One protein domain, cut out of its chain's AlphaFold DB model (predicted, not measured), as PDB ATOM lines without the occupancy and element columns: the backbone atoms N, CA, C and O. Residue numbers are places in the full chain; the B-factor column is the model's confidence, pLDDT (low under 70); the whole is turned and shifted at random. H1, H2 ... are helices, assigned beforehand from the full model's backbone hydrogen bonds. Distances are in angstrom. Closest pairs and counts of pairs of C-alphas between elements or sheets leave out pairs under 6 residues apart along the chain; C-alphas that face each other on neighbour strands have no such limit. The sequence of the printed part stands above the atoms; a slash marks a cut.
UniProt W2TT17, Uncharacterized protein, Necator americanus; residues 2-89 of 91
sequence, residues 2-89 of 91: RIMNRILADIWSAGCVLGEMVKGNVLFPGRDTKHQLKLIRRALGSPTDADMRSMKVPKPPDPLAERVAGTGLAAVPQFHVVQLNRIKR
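What this domain is: This is residues 2 to 89 of the 91 residues of an uncharacterized protein of Necator americanus (UniProt W2TT17). Picture a loose, open frame: the long straight helix H1 makes one side, and along the other the chain folds back through the shorter helices H2 and H3 and then runs lengthwise as a long unnamed stretch to the small helix H4. H2 stands about at right angles to the plane of this frame, along its thickness, H3 is at one end of the length and H4 at the other, while residues 6 to 14 of H1 stick out. The printed part has 88 residues with four named helices, in the order H1, H2, H3, H4, no named strand, and the class all helix. It is loose, with a radius of gyration of the C-alphas of 15.4 A, and only just elongated, spanning 49 by 32 by 21 A.

Where its parts are: Find C-alpha 2 at (25.131, 5.949, 212.660); from there H1, residues 2 to 23, runs 32.5 A to C-alpha 23 at (5.161, 31.332, 216.310). Next look at H2, residues 33 to 44, which is 16.3 A long and begins at C-alpha 33 at (22.049, 27.398, 203.241). H3 holds residues 49 to 55 and measures 10.0 A. H4, residues 84 to 87, measures 5.6 A and ends at C-alpha 87 at (-5.839, 28.648, 217.806).

How they stand to each other: Begin with H1, the longest helix: it touches no helix, and residues 6 to 14, which belong to it, stand free. Going on to H2, you cross a short link of 9 residues, yet H1 and H2 are apart, with no C-alpha of the one within 8 A of the other. A tight link of 4 residues leads on to H3, and by the same test H2 and H3 are apart. H1 and H3 are apart as well. H4 is apart from H1, from H2 and from H3. In the backbone, every O i to N i+4 pair is within hydrogen-bond range in H2 and H3, and 16 of 18 are in H1. H4 is too short for such a pair, and its 1 pair of O i and N i+3 is not within range.

The domain as a whole: Look for the two C-alphas farthest apart at Asp 62 and Arg 89, 51.2 A from each other. The printed part runs from residue 2 to residue 89 of a chain of 91 and has no cut. The link from H3 to H4 is long, residues 56 to 83, with its C-alphas 8 to 22 A from the mean of all C-alphas. Read the B-factor column with care at residues 2 to 5, 62 to 65 and 77 to 89, which are under 70; the mean pLDDT of the printed part is 78.0, and that of H4 is 54.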
ATOM      1  N   ARG A   2      25.826   5.105 213.671       54.28
ATOM      2  CA  ARG A   2      25.131   5.949 212.660       54.28
ATOM      3  C   ARG A   2      23.680   6.325 213.020       54.28
ATOM      4  O   ARG A   2      23.200   7.353 212.566       54.28
ATOM      5  N   ILE A   3      23.015   5.520 213.851       53.84
ATOM      6  CA  ILE A   3      21.609   5.720 214.250       53.84
ATOM      7  C   ILE A   3      21.447   6.950 215.163       53.84
ATOM      8  O   ILE A   3      20.518   7.729 214.981       53.84
ATOM      9  N   MET A   4      22.394   7.184 216.080       54.91
ATOM     10  CA  MET A   4      22.296   8.255 217.083       54.91
ATOM     11  C   MET A   4      22.336   9.661 216.463       54.91
ATOM     12  O   MET A   4      21.585  10.532 216.876       54.91
ATOM     13  N   ASN A   5      23.123   9.864 215.401       66.00
ATOM     14  CA  ASN A   5      23.178  11.155 214.704       66.00
ATOM     15  C   ASN A   5      21.928  11.447 213.860       66.00
ATOM     16  O   ASN A   5      21.667  12.607 213.557       66.00
ATOM     17  N   ARG A   6      21.157  10.420 213.472       74.44
ATOM     18  CA  ARG A   6      19.946  10.602 212.658       74.44
ATOM     19  C   ARG A   6      18.754  11.017 213.517       74.44
ATOM     20  O   ARG A   6      18.126  12.021 213.215       74.44
ATOM     21  N   ILE A   7      18.556  10.342 214.650       83.44
ATOM     22  CA  ILE A   7      17.496  10.674 215.618       83.44
ATOM     23  C   ILE A   7      17.640  12.120 216.118       83.44
ATOM     24  O   ILE A   7      16.650  12.829 216.258       83.44
ATOM     25  N   LEU A   8      18.870  12.593 216.338       84.69
ATOM     26  CA  LEU A   8      19.112  13.980 216.750       84.69
ATOM     27  C   LEU A   8      18.740  14.999 215.660       84.69
ATOM     28  O   LEU A   8      18.213  16.064 215.978       84.69
ATOM     29  N   ALA A   9      18.963  14.673 214.385       84.06
ATOM     30  CA  ALA A   9      18.536  15.518 213.271       84.06
ATOM     31  C   ALA A   9      17.003  15.553 213.131       84.06
ATOM     32  O   ALA A   9      16.428  16.609 212.852       84.06
ATOM     33  N   ASP A  10      16.337  14.422 213.381       90.31
ATOM     34  CA  ASP A  10      14.874  14.329 213.376       90.31
ATOM     35  C   ASP A  10      14.264  15.143 214.533       90.31
ATOM     36  O   ASP A  10      13.334  15.917 214.314       90.31
ATOM     37  N   ILE A  11      14.836  15.064 215.744       91.62
ATOM     38  CA  ILE A  11      14.419  15.875 216.906       91.62
ATOM     39  C   ILE A  11      14.611  17.371 216.632       91.62
ATOM     40  O   ILE A  11      13.730  18.172 216.945       91.62
ATOM     41  N   TRP A  12      15.732  17.762 216.019       89.31
ATOM     42  CA  TRP A  12      15.970  19.150 215.614       89.31
ATOM     43  C   TRP A  12      14.895  19.651 214.640       89.31
ATOM     44  O   TRP A  12      14.348  20.746 214.803       89.31
ATOM     45  N   SER A  13      14.552  18.826 213.651       89.19
ATOM     46  CA  SER A  13      13.533  19.151 212.649       89.19
ATOM     47  C   SER A  13      12.136  19.237 213.277       89.19
ATOM     48  O   SER A  13      11.408  20.193 213.016       89.19
ATOM     49  N   ALA A  14      11.788  18.315 214.180       92.94
ATOM     50  CA  ALA A  14      10.544  18.363 214.949       92.94
ATOM     51  C   ALA A  14      10.460  19.619 215.839       92.94
ATOM     52  O   ALA A  14       9.411  20.258 215.905       92.94
ATOM     53  N   GLY A  15      11.572  20.022 216.463       90.56
ATOM     54  CA  GLY A  15      11.671  21.268 217.229       90.56
ATOM     55  C   GLY A  15      11.402  22.514 216.380       90.56
ATOM     56  O   GLY A  15      10.730  23.435 216.842       90.56
ATOM     57  N   CYS A  16      11.850  22.523 215.120       88.25
ATOM     58  CA  CYS A  16      11.527  23.599 214.181       88.25
ATOM     59  C   CYS A  16      10.020  23.665 213.894       88.25
ATOM     60  O   CYS A  16       9.440  24.736 214.042       88.25
ATOM     61  N   VAL A  17       9.379  22.533 213.577       89.62
ATOM     62  CA  VAL A  17       7.928  22.468 213.299       89.62
ATOM     63  C   VAL A  17       7.107  22.905 214.515       89.62
ATOM     64  O   VAL A  17       6.176  23.698 214.390       89.62
ATOM     65  N   LEU A  18       7.475  22.448 215.716       89.81
ATOM     66  CA  LEU A  18       6.846  22.889 216.965       89.81
ATOM     67  C   LEU A  18       6.989  24.404 217.162       89.81
ATOM     68  O   LEU A  18       6.008  25.086 217.462       89.81
ATOM     69  N   GLY A  19       8.190  24.945 216.943       86.44
ATOM     70  CA  GLY A  19       8.440  26.383 217.019       86.44
ATOM     71  C   GLY A  19       7.634  27.187 215.995       86.44
ATOM     72  O   GLY A  19       7.140  28.263 216.322       86.44
ATOM     73  N   GLU A  20       7.443  26.660 214.786       85.69
ATOM     74  CA  GLU A  20       6.610  27.267 213.741       85.69
ATOM     75  C   GLU A  20       5.135  27.294 214.109       85.69
ATOM     76  O   GLU A  20       4.483  28.316 213.912       85.69
ATOM     77  N   MET A  21       4.616  26.213 214.692       85.19
ATOM     78  CA  MET A  21       3.231  26.163 215.158       85.19
ATOM     79  C   MET A  21       2.974  27.177 216.278       85.19
ATOM     80  O   MET A  21       1.951  27.857 216.266       85.19
ATOM     81  N   VAL A  22       3.920  27.330 217.212       84.50
ATOM     82  CA  VAL A  22       3.818  28.308 218.310       84.50
ATOM     83  C   VAL A  22       3.955  29.747 217.798       84.50
ATOM     84  O   VAL A  22       3.196  30.627 218.206       84.50
ATOM     85  N   LYS A  23       4.902  30.002 216.888       80.75
ATOM     86  CA  LYS A  23       5.161  31.332 216.310       80.75
ATOM     87  C   LYS A  23       4.096  31.750 215.286       80.75
ATOM     88  O   LYS A  23       3.815  32.937 215.136       80.75
ATOM     89  N   GLY A  24       3.517  30.792 214.564       82.56
ATOM     90  CA  GLY A  24       2.579  31.004 213.456       82.56
ATOM     91  C   GLY A  24       3.195  31.213 212.082       82.56
ATOM     92  O   GLY A  24       2.449  31.392 211.126       82.56
ATOM     93  N   ASN A  25       4.521  31.250 211.996       80.81
ATOM     94  CA  ASN A  25       5.306  31.534 210.797       80.81
ATOM     95  C   ASN A  25       6.616  30.740 210.866       80.81
ATOM     96  O   ASN A  25       7.033  30.339 211.955       80.81
ATOM     97  N   VAL A  26       7.305  30.603 209.728       85.50
ATOM     98  CA  VAL A  26       8.599  29.902 209.615       85.50
ATOM     99  C   VAL A  26       9.584  30.362 210.703       85.50
ATOM    100  O   VAL A  26       9.799  31.569 210.910       85.50
ATOM    101  N   LEU A  27      10.181  29.402 211.419       84.69
ATOM    102  CA  LEU A  27      11.022  29.675 212.588       84.69
ATOM    103  C   LEU A  27      12.336  30.323 212.145       84.69
ATOM    104  O   LEU A  27      12.698  31.390 212.640       84.69
ATOM    105  N   PHE A  28      12.982  29.738 211.137       89.00
ATOM    106  CA  PHE A  28      14.198  30.255 210.516       89.00
ATOM    107  C   PHE A  28      13.976  30.457 209.009       89.00
ATOM    108  O   PHE A  28      14.217  29.531 208.237       89.00
ATOM    109  N   PRO A  29      13.532  31.648 208.558       87.94
ATOM    110  CA  PRO A  29      13.285  31.926 207.140       87.94
ATOM    111  C   PRO A  29      14.606  32.117 206.367       87.94
ATOM    112  O   PRO A  29      14.997  33.224 205.982       87.94
ATOM    113  N   GLY A  30      15.340  31.021 206.181       88.06
ATOM    114  CA  GLY A  30      16.530  30.950 205.341       88.06
ATOM    115  C   GLY A  30      16.165  31.112 203.865       88.06
ATOM    116  O   GLY A  30      15.155  30.591 203.413       88.06
ATOM    117  N   ARG A  31      16.991  31.843 203.107       89.94
ATOM    118  CA  ARG A  31      16.841  31.992 201.643       89.94
ATOM    119  C   ARG A  31      17.763  31.038 200.888       89.94
ATOM    120  O   ARG A  31      17.482  30.646 199.766       89.94
ATOM    121  N   ASP A  32      18.861  30.685 201.540       93.06
ATOM    122  CA  ASP A  32      19.897  29.770 201.102       93.06
ATOM    123  C   ASP A  32      20.550  29.152 202.351       93.06
ATOM    124  O   ASP A  32      20.319  29.602 203.483       93.06
ATOM    125  N   THR A  33      21.394  28.140 202.155       88.19
ATOM    126  CA  THR A  33      22.049  27.398 203.241       88.19
ATOM    127  C   THR A  33      22.916  28.285 204.143       88.19
ATOM    128  O   THR A  33      22.940  28.093 205.360       88.19
ATOM    129  N   LYS A  34      23.614  29.288 203.589       88.69
ATOM    130  CA  LYS A  34      24.467  30.197 204.374       88.69
ATOM    131  C   LYS A  34      23.613  31.146 205.210       88.69
ATOM    132  O   LYS A  34      23.918  31.385 206.378       88.69
ATOM    133  N   HIS A  35      22.529  31.660 204.633       88.50
ATOM    134  CA  HIS A  35      21.563  32.500 205.329       88.50
ATOM    135  C   HIS A  35      20.888  31.728 206.466       88.50
ATOM    136  O   HIS A  35      20.801  32.242 207.579       88.50
ATOM    137  N   GLN A  36      20.485  30.479 206.223       89.56
ATOM    138  CA  GLN A  36      19.890  29.616 207.241       89.56
ATOM    139  C   GLN A  36      20.857  29.358 208.403       89.56
ATOM    140  O   GLN A  36      20.491  29.559 209.561       89.56
ATOM    141  N   LEU A  37      22.116  29.018 208.109       87.75
ATOM    142  CA  LEU A  37      23.143  28.841 209.138       87.75
ATOM    143  C   LEU A  37      23.391  30.132 209.928       87.75
ATOM    144  O   LEU A  37      23.541  30.086 211.145       87.75
ATOM    145  N   LYS A  38      23.388  31.297 209.267       87.19
ATOM    146  CA  LYS A  38      23.535  32.598 209.936       87.19
ATOM    147  C   LYS A  38      22.397  32.866 210.924       87.19
ATOM    148  O   LYS A  38      22.660  33.373 212.013       87.19
ATOM    149  N   LEU A  39      21.156  32.524 210.568       87.50
ATOM    150  CA  LEU A  39      19.996  32.658 211.457       87.50
ATOM    151  C   LEU A  39      20.117  31.739 212.680       87.50
ATOM    152  O   LEU A  39      19.953  32.205 213.806       87.50
ATOM    153  N   ILE A  40      20.483  30.471 212.463       89.19
ATOM    154  CA  ILE A  40      20.694  29.494 213.541       89.19
ATOM    155  C   ILE A  40      21.836  29.948 214.459       89.19
ATOM    156  O   ILE A  40      21.658  30.010 215.673       89.19
ATOM    157  N   ARG A  41      22.980  30.360 213.894       87.81
ATOM    158  CA  ARG A  41      24.143  30.851 214.653       87.81
ATOM    159  C   ARG A  41      23.823  32.110 215.450       87.81
ATOM    160  O   ARG A  41      24.330  32.285 216.547       87.81
ATOM    161  N   ARG A  42      22.974  32.998 214.931       87.06
ATOM    162  CA  ARG A  42      22.535  34.187 215.672       87.06
ATOM    163  C   ARG A  42      21.661  33.822 216.874       87.06
ATOM    164  O   ARG A  42      21.749  34.489 217.901       87.06
ATOM    165  N   ALA A  43      20.828  32.790 216.754       87.38
ATOM    166  CA  ALA A  43      19.961  32.344 217.839       87.38
ATOM    167  C   ALA A  43      20.726  31.530 218.897       87.38
ATOM    168  O   ALA A  43      20.621  31.832 220.083       87.38
ATOM    169  N   LEU A  44      21.512  30.535 218.475       88.44
ATOM    170  CA  LEU A  44      22.176  29.569 219.365       88.44
ATOM    171  C   LEU A  44      23.615  29.943 219.743       88.44
ATOM    172  O   LEU A  44      24.125  29.470 220.751       88.44
ATOM    173  N   GLY A  45      24.267  30.783 218.943       88.75
ATOM    174  CA  GLY A  45      25.689  31.088 219.055       88.75
ATOM    175  C   GLY A  45      26.566  30.223 218.150       88.75
ATOM    176  O   GLY A  45      26.087  29.375 217.391       88.75
ATOM    177  N   SER A  46      27.873  30.479 218.190       88.38
ATOM    178  CA  SER A  46      28.863  29.679 217.464       88.38
ATOM    179  C   SER A  46      29.073  28.313 218.140       88.38
ATOM    180  O   SER A  46      29.222  28.268 219.362       88.38
ATOM    181  N   PRO A  47      29.135  27.207 217.372       86.19
ATOM    182  CA  PRO A  47      29.387  25.873 217.916       86.19
ATOM    183  C   PRO A  47      30.773  25.786 218.569       86.19
ATOM    184  O   PRO A  47      31.728  26.432 218.123       86.19
ATOM    185  N   THR A  48      30.898  24.973 219.616       85.50
ATOM    186  CA  THR A  48      32.186  24.719 220.274       85.50
ATOM    187  C   THR A  48      33.075  23.807 219.424       85.50
ATOM    188  O   THR A  48      32.605  23.114 218.520       85.50
ATOM    189  N   ASP A  49      34.375  23.727 219.734       83.50
ATOM    190  CA  ASP A  49      35.263  22.775 219.047       83.50
ATOM    191  C   ASP A  49      34.814  21.312 219.261       83.50
ATOM    192  O   ASP A  49      35.075  20.457 218.416       83.50
ATOM    193  N   ALA A  50      34.126  21.005 220.370       84.31
ATOM    194  CA  ALA A  50      33.555  19.682 220.618       84.31
ATOM    195  C   ALA A  50      32.355  19.393 219.703       84.31
ATOM    196  O   ALA A  50      32.291  18.307 219.123       84.31
ATOM    197  N   ASP A  51      31.472  20.374 219.504       83.62
ATOM    198  CA  ASP A  51      30.329  20.266 218.588       83.62
ATOM    199  C   ASP A  51      30.795  20.104 217.138       83.62
ATOM    200  O   ASP A  51      30.283  19.281 216.385       83.62
ATOM    201  N   MET A  52      31.836  20.838 216.740       84.31
ATOM    202  CA  MET A  52      32.417  20.715 215.400       84.31
ATOM    203  C   MET A  52      32.994  19.312 215.155       84.31
ATOM    204  O   MET A  52      32.798  18.736 214.081       84.31
ATOM    205  N   ARG A  53      33.641  18.717 216.169       84.06
ATOM    206  CA  ARG A  53      34.112  17.323 216.112       84.06
ATOM    207  C   ARG A  53      32.957  16.322 216.037       84.06
ATOM    208  O   ARG A  53      33.058  15.354 215.284       84.06
ATOM    209  N   SER A  54      31.868  16.541 216.777       82.69
ATOM    210  CA  SER A  54      30.709  15.634 216.783       82.69
ATOM    211  C   SER A  54      29.935  15.669 215.459       82.69
ATOM    212  O   SER A  54      29.523  14.618 214.959       82.69
ATOM    213  N   MET A  55      29.836  16.847 214.836       82.50
ATOM    214  CA  MET A  55      29.251  17.049 213.507       82.50
ATOM    215  C   MET A  55      30.133  16.516 212.366       82.50
ATOM    216  O   MET A  55      29.647  16.358 211.249       82.50
ATOM    217  N   LYS A  56      31.409  16.200 212.640       85.12
ATOM    218  CA  LYS A  56      32.399  15.711 211.661       85.12
ATOM    219  C   LYS A  56      32.586  16.661 210.473       85.12
ATOM    220  O   LYS A  56      32.727  16.221 209.333       85.12
ATOM    221  N   VAL A  57      32.584  17.964 210.750       80.69
ATOM    222  CA  VAL A  57      32.791  19.013 209.745       80.69
ATOM    223  C   VAL A  57      34.234  19.531 209.782       80.69
ATOM    224  O   VAL A  57      34.830  19.588 210.860       80.69
ATOM    225  N   PRO A  58      34.819  19.925 208.634       82.12
ATOM    226  CA  PRO A  58      36.119  20.589 208.612       82.12
ATOM    227  C   PRO A  58      36.096  21.871 209.449       82.12
ATOM    228  O   PRO A  58      35.105  22.606 209.445       82.12
ATOM    229  N   LYS A  59      37.196  22.161 210.154       77.31
ATOM    230  CA  LYS A  59      37.333  23.420 210.891       77.31
ATOM    231  C   LYS A  59      37.326  24.586 209.887       77.31
ATOM    232  O   LYS A  59      38.121  24.559 208.947       77.31
ATOM    233  N   PRO A  60      36.437  25.582 210.043       71.88
ATOM    234  CA  PRO A  60      36.412  26.735 209.157       71.88
ATOM    235  C   PRO A  60      37.692  27.574 209.323       71.88
ATOM    236  O   PRO A  60      38.272  27.582 210.412       71.88
ATOM    237  N   PRO A  61      38.134  28.280 208.268       73.88
ATOM    238  CA  PRO A  61      39.278  29.185 208.345       73.88
ATOM    239  C   PRO A  61      39.031  30.318 209.356       73.88
ATOM    240  O   PRO A  61      37.899  30.778 209.526       73.88
ATOM    241  N   ASP A  62      40.111  30.767 209.999       65.25
ATOM    242  CA  ASP A  62      40.148  31.638 211.189       65.25
ATOM    243  C   ASP A  62      39.208  32.872 211.166       65.25
ATOM    244  O   ASP A  62      38.519  33.117 212.156       65.25
ATOM    245  N   PRO A  63      39.024  33.600 210.041       59.97
ATOM    246  CA  PRO A  63      38.118  34.758 209.995       59.97
ATOM    247  C   PRO A  63      36.631  34.424 210.222       59.97
ATOM    248  O   PRO A  63      35.840  35.300 210.559       59.97
ATOM    249  N   LEU A  64      36.219  33.165 210.030       60.25
ATOM    250  CA  LEU A  64      34.853  32.683 210.292       60.25
ATOM    251  C   LEU A  64      34.709  32.035 211.678       60.25
ATOM    252  O   LEU A  64      33.589  31.687 212.072       60.25
ATOM    253  N   ALA A  65      35.821  31.884 212.404       62.97
ATOM    254  CA  ALA A  65      35.883  31.303 213.739       62.97
ATOM    255  C   ALA A  65      35.495  32.292 214.850       62.97
ATOM    256  O   ALA A  65      35.423  31.880 216.010       62.97
ATOM    257  N   GLU A  66      35.203  33.558 214.521       70.75
ATOM    258  CA  GLU A  66      34.716  34.522 215.505       70.75
ATOM    259  C   GLU A  66      33.477  33.955 216.213       70.75
ATOM    260  O   GLU A  66      32.438  33.630 215.612       70.75
ATOM    261  N   ARG A  67      33.635  33.741 217.520       77.44
ATOM    262  CA  ARG A  67      32.609  33.142 218.363       77.44
ATOM    263  C   ARG A  67      31.561  34.200 218.653       77.44
ATOM    264  O   ARG A  67      31.830  35.182 219.330       77.44
ATOM    265  N   VAL A  68      30.356  33.981 218.143       81.50
ATOM    266  CA  VAL A  68      29.213  34.860 218.384       81.50
ATOM    267  C   VAL A  68      28.381  34.251 219.503       81.50
ATOM    268  O   VAL A  68      28.062  33.063 219.454       81.50
ATOM    269  N   ALA A  69      28.024  35.053 220.506       85.56
ATOM    270  CA  ALA A  69      27.069  34.642 221.527       85.56
ATOM    271  C   ALA A  69      25.658  34.552 220.925       85.56
ATOM    272  O   ALA A  69      25.241  35.417 220.150       85.56
ATOM    273  N   GLY A  70      24.922  33.497 221.271       85.56
ATOM    274  CA  GLY A  70      23.534  33.340 220.856       85.56
ATOM    275  C   GLY A  70      22.650  34.402 221.498       85.56
ATOM    276  O   GLY A  70      22.745  34.667 222.692       85.56
ATOM    277  N   THR A  71      21.769  35.002 220.705       87.75
ATOM    278  CA  THR A  71      20.783  35.990 221.178       87.75
ATOM    279  C   THR A  71      19.477  35.347 221.668       87.75
ATOM    280  O   THR A  71      18.582  36.046 222.138       87.75
ATOM    281  N   GLY A  72      19.363  34.015 221.584       85.56
ATOM    282  CA  GLY A  72      18.174  33.248 221.950       85.56
ATOM    283  C   GLY A  72      17.073  33.266 220.883       85.56
ATOM    284  O   GLY A  72      17.083  34.068 219.948       85.56
ATOM    285  N   LEU A  73      16.087  32.371 221.023       80.88
ATOM    286  CA  LEU A  73      14.958  32.266 220.082       80.88
ATOM    287  C   LEU A  73      14.035  33.496 220.112       80.88
ATOM    288  O   LEU A  73      13.408  33.807 219.106       80.88
ATOM    289  N   ALA A  74      14.001  34.239 221.221       73.12
ATOM    290  CA  ALA A  74      13.228  35.478 221.339       73.12
ATOM    291  C   ALA A  74      13.735  36.597 220.408       73.12
ATOM    292  O   ALA A  74      12.959  37.452 219.987       73.12
ATOM    293  N   ALA A  75      15.023  36.573 220.050       71.94
ATOM    294  CA  ALA A  75      15.617  37.517 219.108       71.94
ATOM    295  C   ALA A  75      15.349  37.152 217.637       71.94
ATOM    296  O   ALA A  75      15.724  37.906 216.731       71.94
ATOM    297  N   VAL A  76      14.703  36.008 217.375       70.56
ATOM    298  CA  VAL A  76      14.201  35.685 216.042       70.56
ATOM    299  C   VAL A  76      13.097  36.695 215.709       70.56
ATOM    300  O   VAL A  76      12.119  36.801 216.455       70.56
ATOM    301  N   PRO A  77      13.219  37.444 214.598       60.72
ATOM    302  CA  PRO A  77      12.222  38.439 214.237       60.72
ATOM    303  C   PRO A  77      10.830  37.793 214.181       60.72
ATOM    304  O   PRO A  77      10.651  36.717 213.601       60.72
ATOM    305  N   GLN A  78       9.864  38.475 214.807       60.75
ATOM    306  CA  GLN A  78       8.450  38.089 214.912       60.75
ATOM    307  C   GLN A  78       8.117  36.924 215.866       60.75
ATOM    308  O   GLN A  78       7.084  36.292 215.689       60.75
ATOM    309  N   PHE A  79       8.900  36.665 216.920       55.81
ATOM    310  CA  PHE A  79       8.442  35.805 218.034       55.81
ATOM    311  C   PHE A  79       7.329  36.452 218.900       55.81
ATOM    312  O   PHE A  79       6.968  35.935 219.954       55.81
ATOM    313  N   HIS A  80       6.776  37.597 218.479       54.44
ATOM    314  CA  HIS A  80       5.624  38.207 219.137       54.44
ATOM    315  C   HIS A  80       4.394  37.303 218.966       54.44
ATOM    316  O   HIS A  80       4.002  36.960 217.853       54.44
ATOM    317  N   VAL A  81       3.796  36.945 220.100       53.19
ATOM    318  CA  VAL A  81       2.558  36.178 220.310       53.19
ATOM    319  C   VAL A  81       1.348  36.770 219.565       53.19
ATOM    320  O   VAL A  81       0.445  37.346 220.160       53.19
ATOM    321  N   VAL A  82       1.295  36.618 218.241       52.47
ATOM    322  CA  VAL A  82       0.153  37.057 217.413       52.47
ATOM    323  C   VAL A  82      -0.883  35.931 217.206       52.47
ATOM    324  O   VAL A  82      -1.982  36.184 216.727       52.47
ATOM    325  N   GLN A  83      -0.611  34.683 217.613       51.81
ATOM    326  CA  GLN A  83      -1.449  33.532 217.216       51.81
ATOM    327  C   GLN A  83      -2.360  32.910 218.282       51.81
ATOM    328  O   GLN A  83      -3.137  32.015 217.943       51.81
ATOM    329  N   LEU A  84      -2.385  33.398 219.528       53.72
ATOM    330  CA  LEU A  84      -3.389  32.933 220.506       53.72
ATOM    331  C   LEU A  84      -4.833  33.150 220.005       53.72
ATOM    332  O   LEU A  84      -5.730  32.386 220.352       53.72
ATOM    333  N   ASN A  85      -5.049  34.126 219.117       49.53
ATOM    334  CA  ASN A  85      -6.349  34.384 218.491       49.53
ATOM    335  C   ASN A  85      -6.673  33.476 217.288       49.53
ATOM    336  O   ASN A  85      -7.819  33.460 216.845       49.53
ATOM    337  N   ARG A  86      -5.706  32.717 216.750       57.03
ATOM    338  CA  ARG A  86      -5.918  31.816 215.600       57.03
ATOM    339  C   ARG A  86      -6.145  30.364 216.036       57.03
ATOM    340  O   ARG A  86      -6.944  29.676 215.415       57.03
ATOM    341  N   ILE A  87      -5.553  29.945 217.160       55.38
ATOM    342  CA  ILE A  87      -5.839  28.648 217.806       55.38
ATOM    343  C   ILE A  87      -7.272  28.616 218.367       55.38
ATOM    344  O   ILE A  87      -7.969  27.621 218.210       55.38
ATOM    345  N   LYS A  88      -7.767  29.736 218.910       53.25
ATOM    346  CA  LYS A  88      -9.165  29.894 219.362       53.25
ATOM    347  C   LYS A  88     -10.221  29.913 218.241       53.25
ATOM    348  O   LYS A  88     -11.391  30.086 218.535       53.25
ATOM    349  N   ARG A  89      -9.828  29.835 216.962       56.84
ATOM    350  CA  ARG A  89     -10.757  29.673 215.820       56.84
ATOM    351  C   ARG A  89     -10.766  28.255 215.249       56.84
ATOM    352  O   ARG A  89     -11.512  27.992 214.314       56.84
TER     353      ARG A  89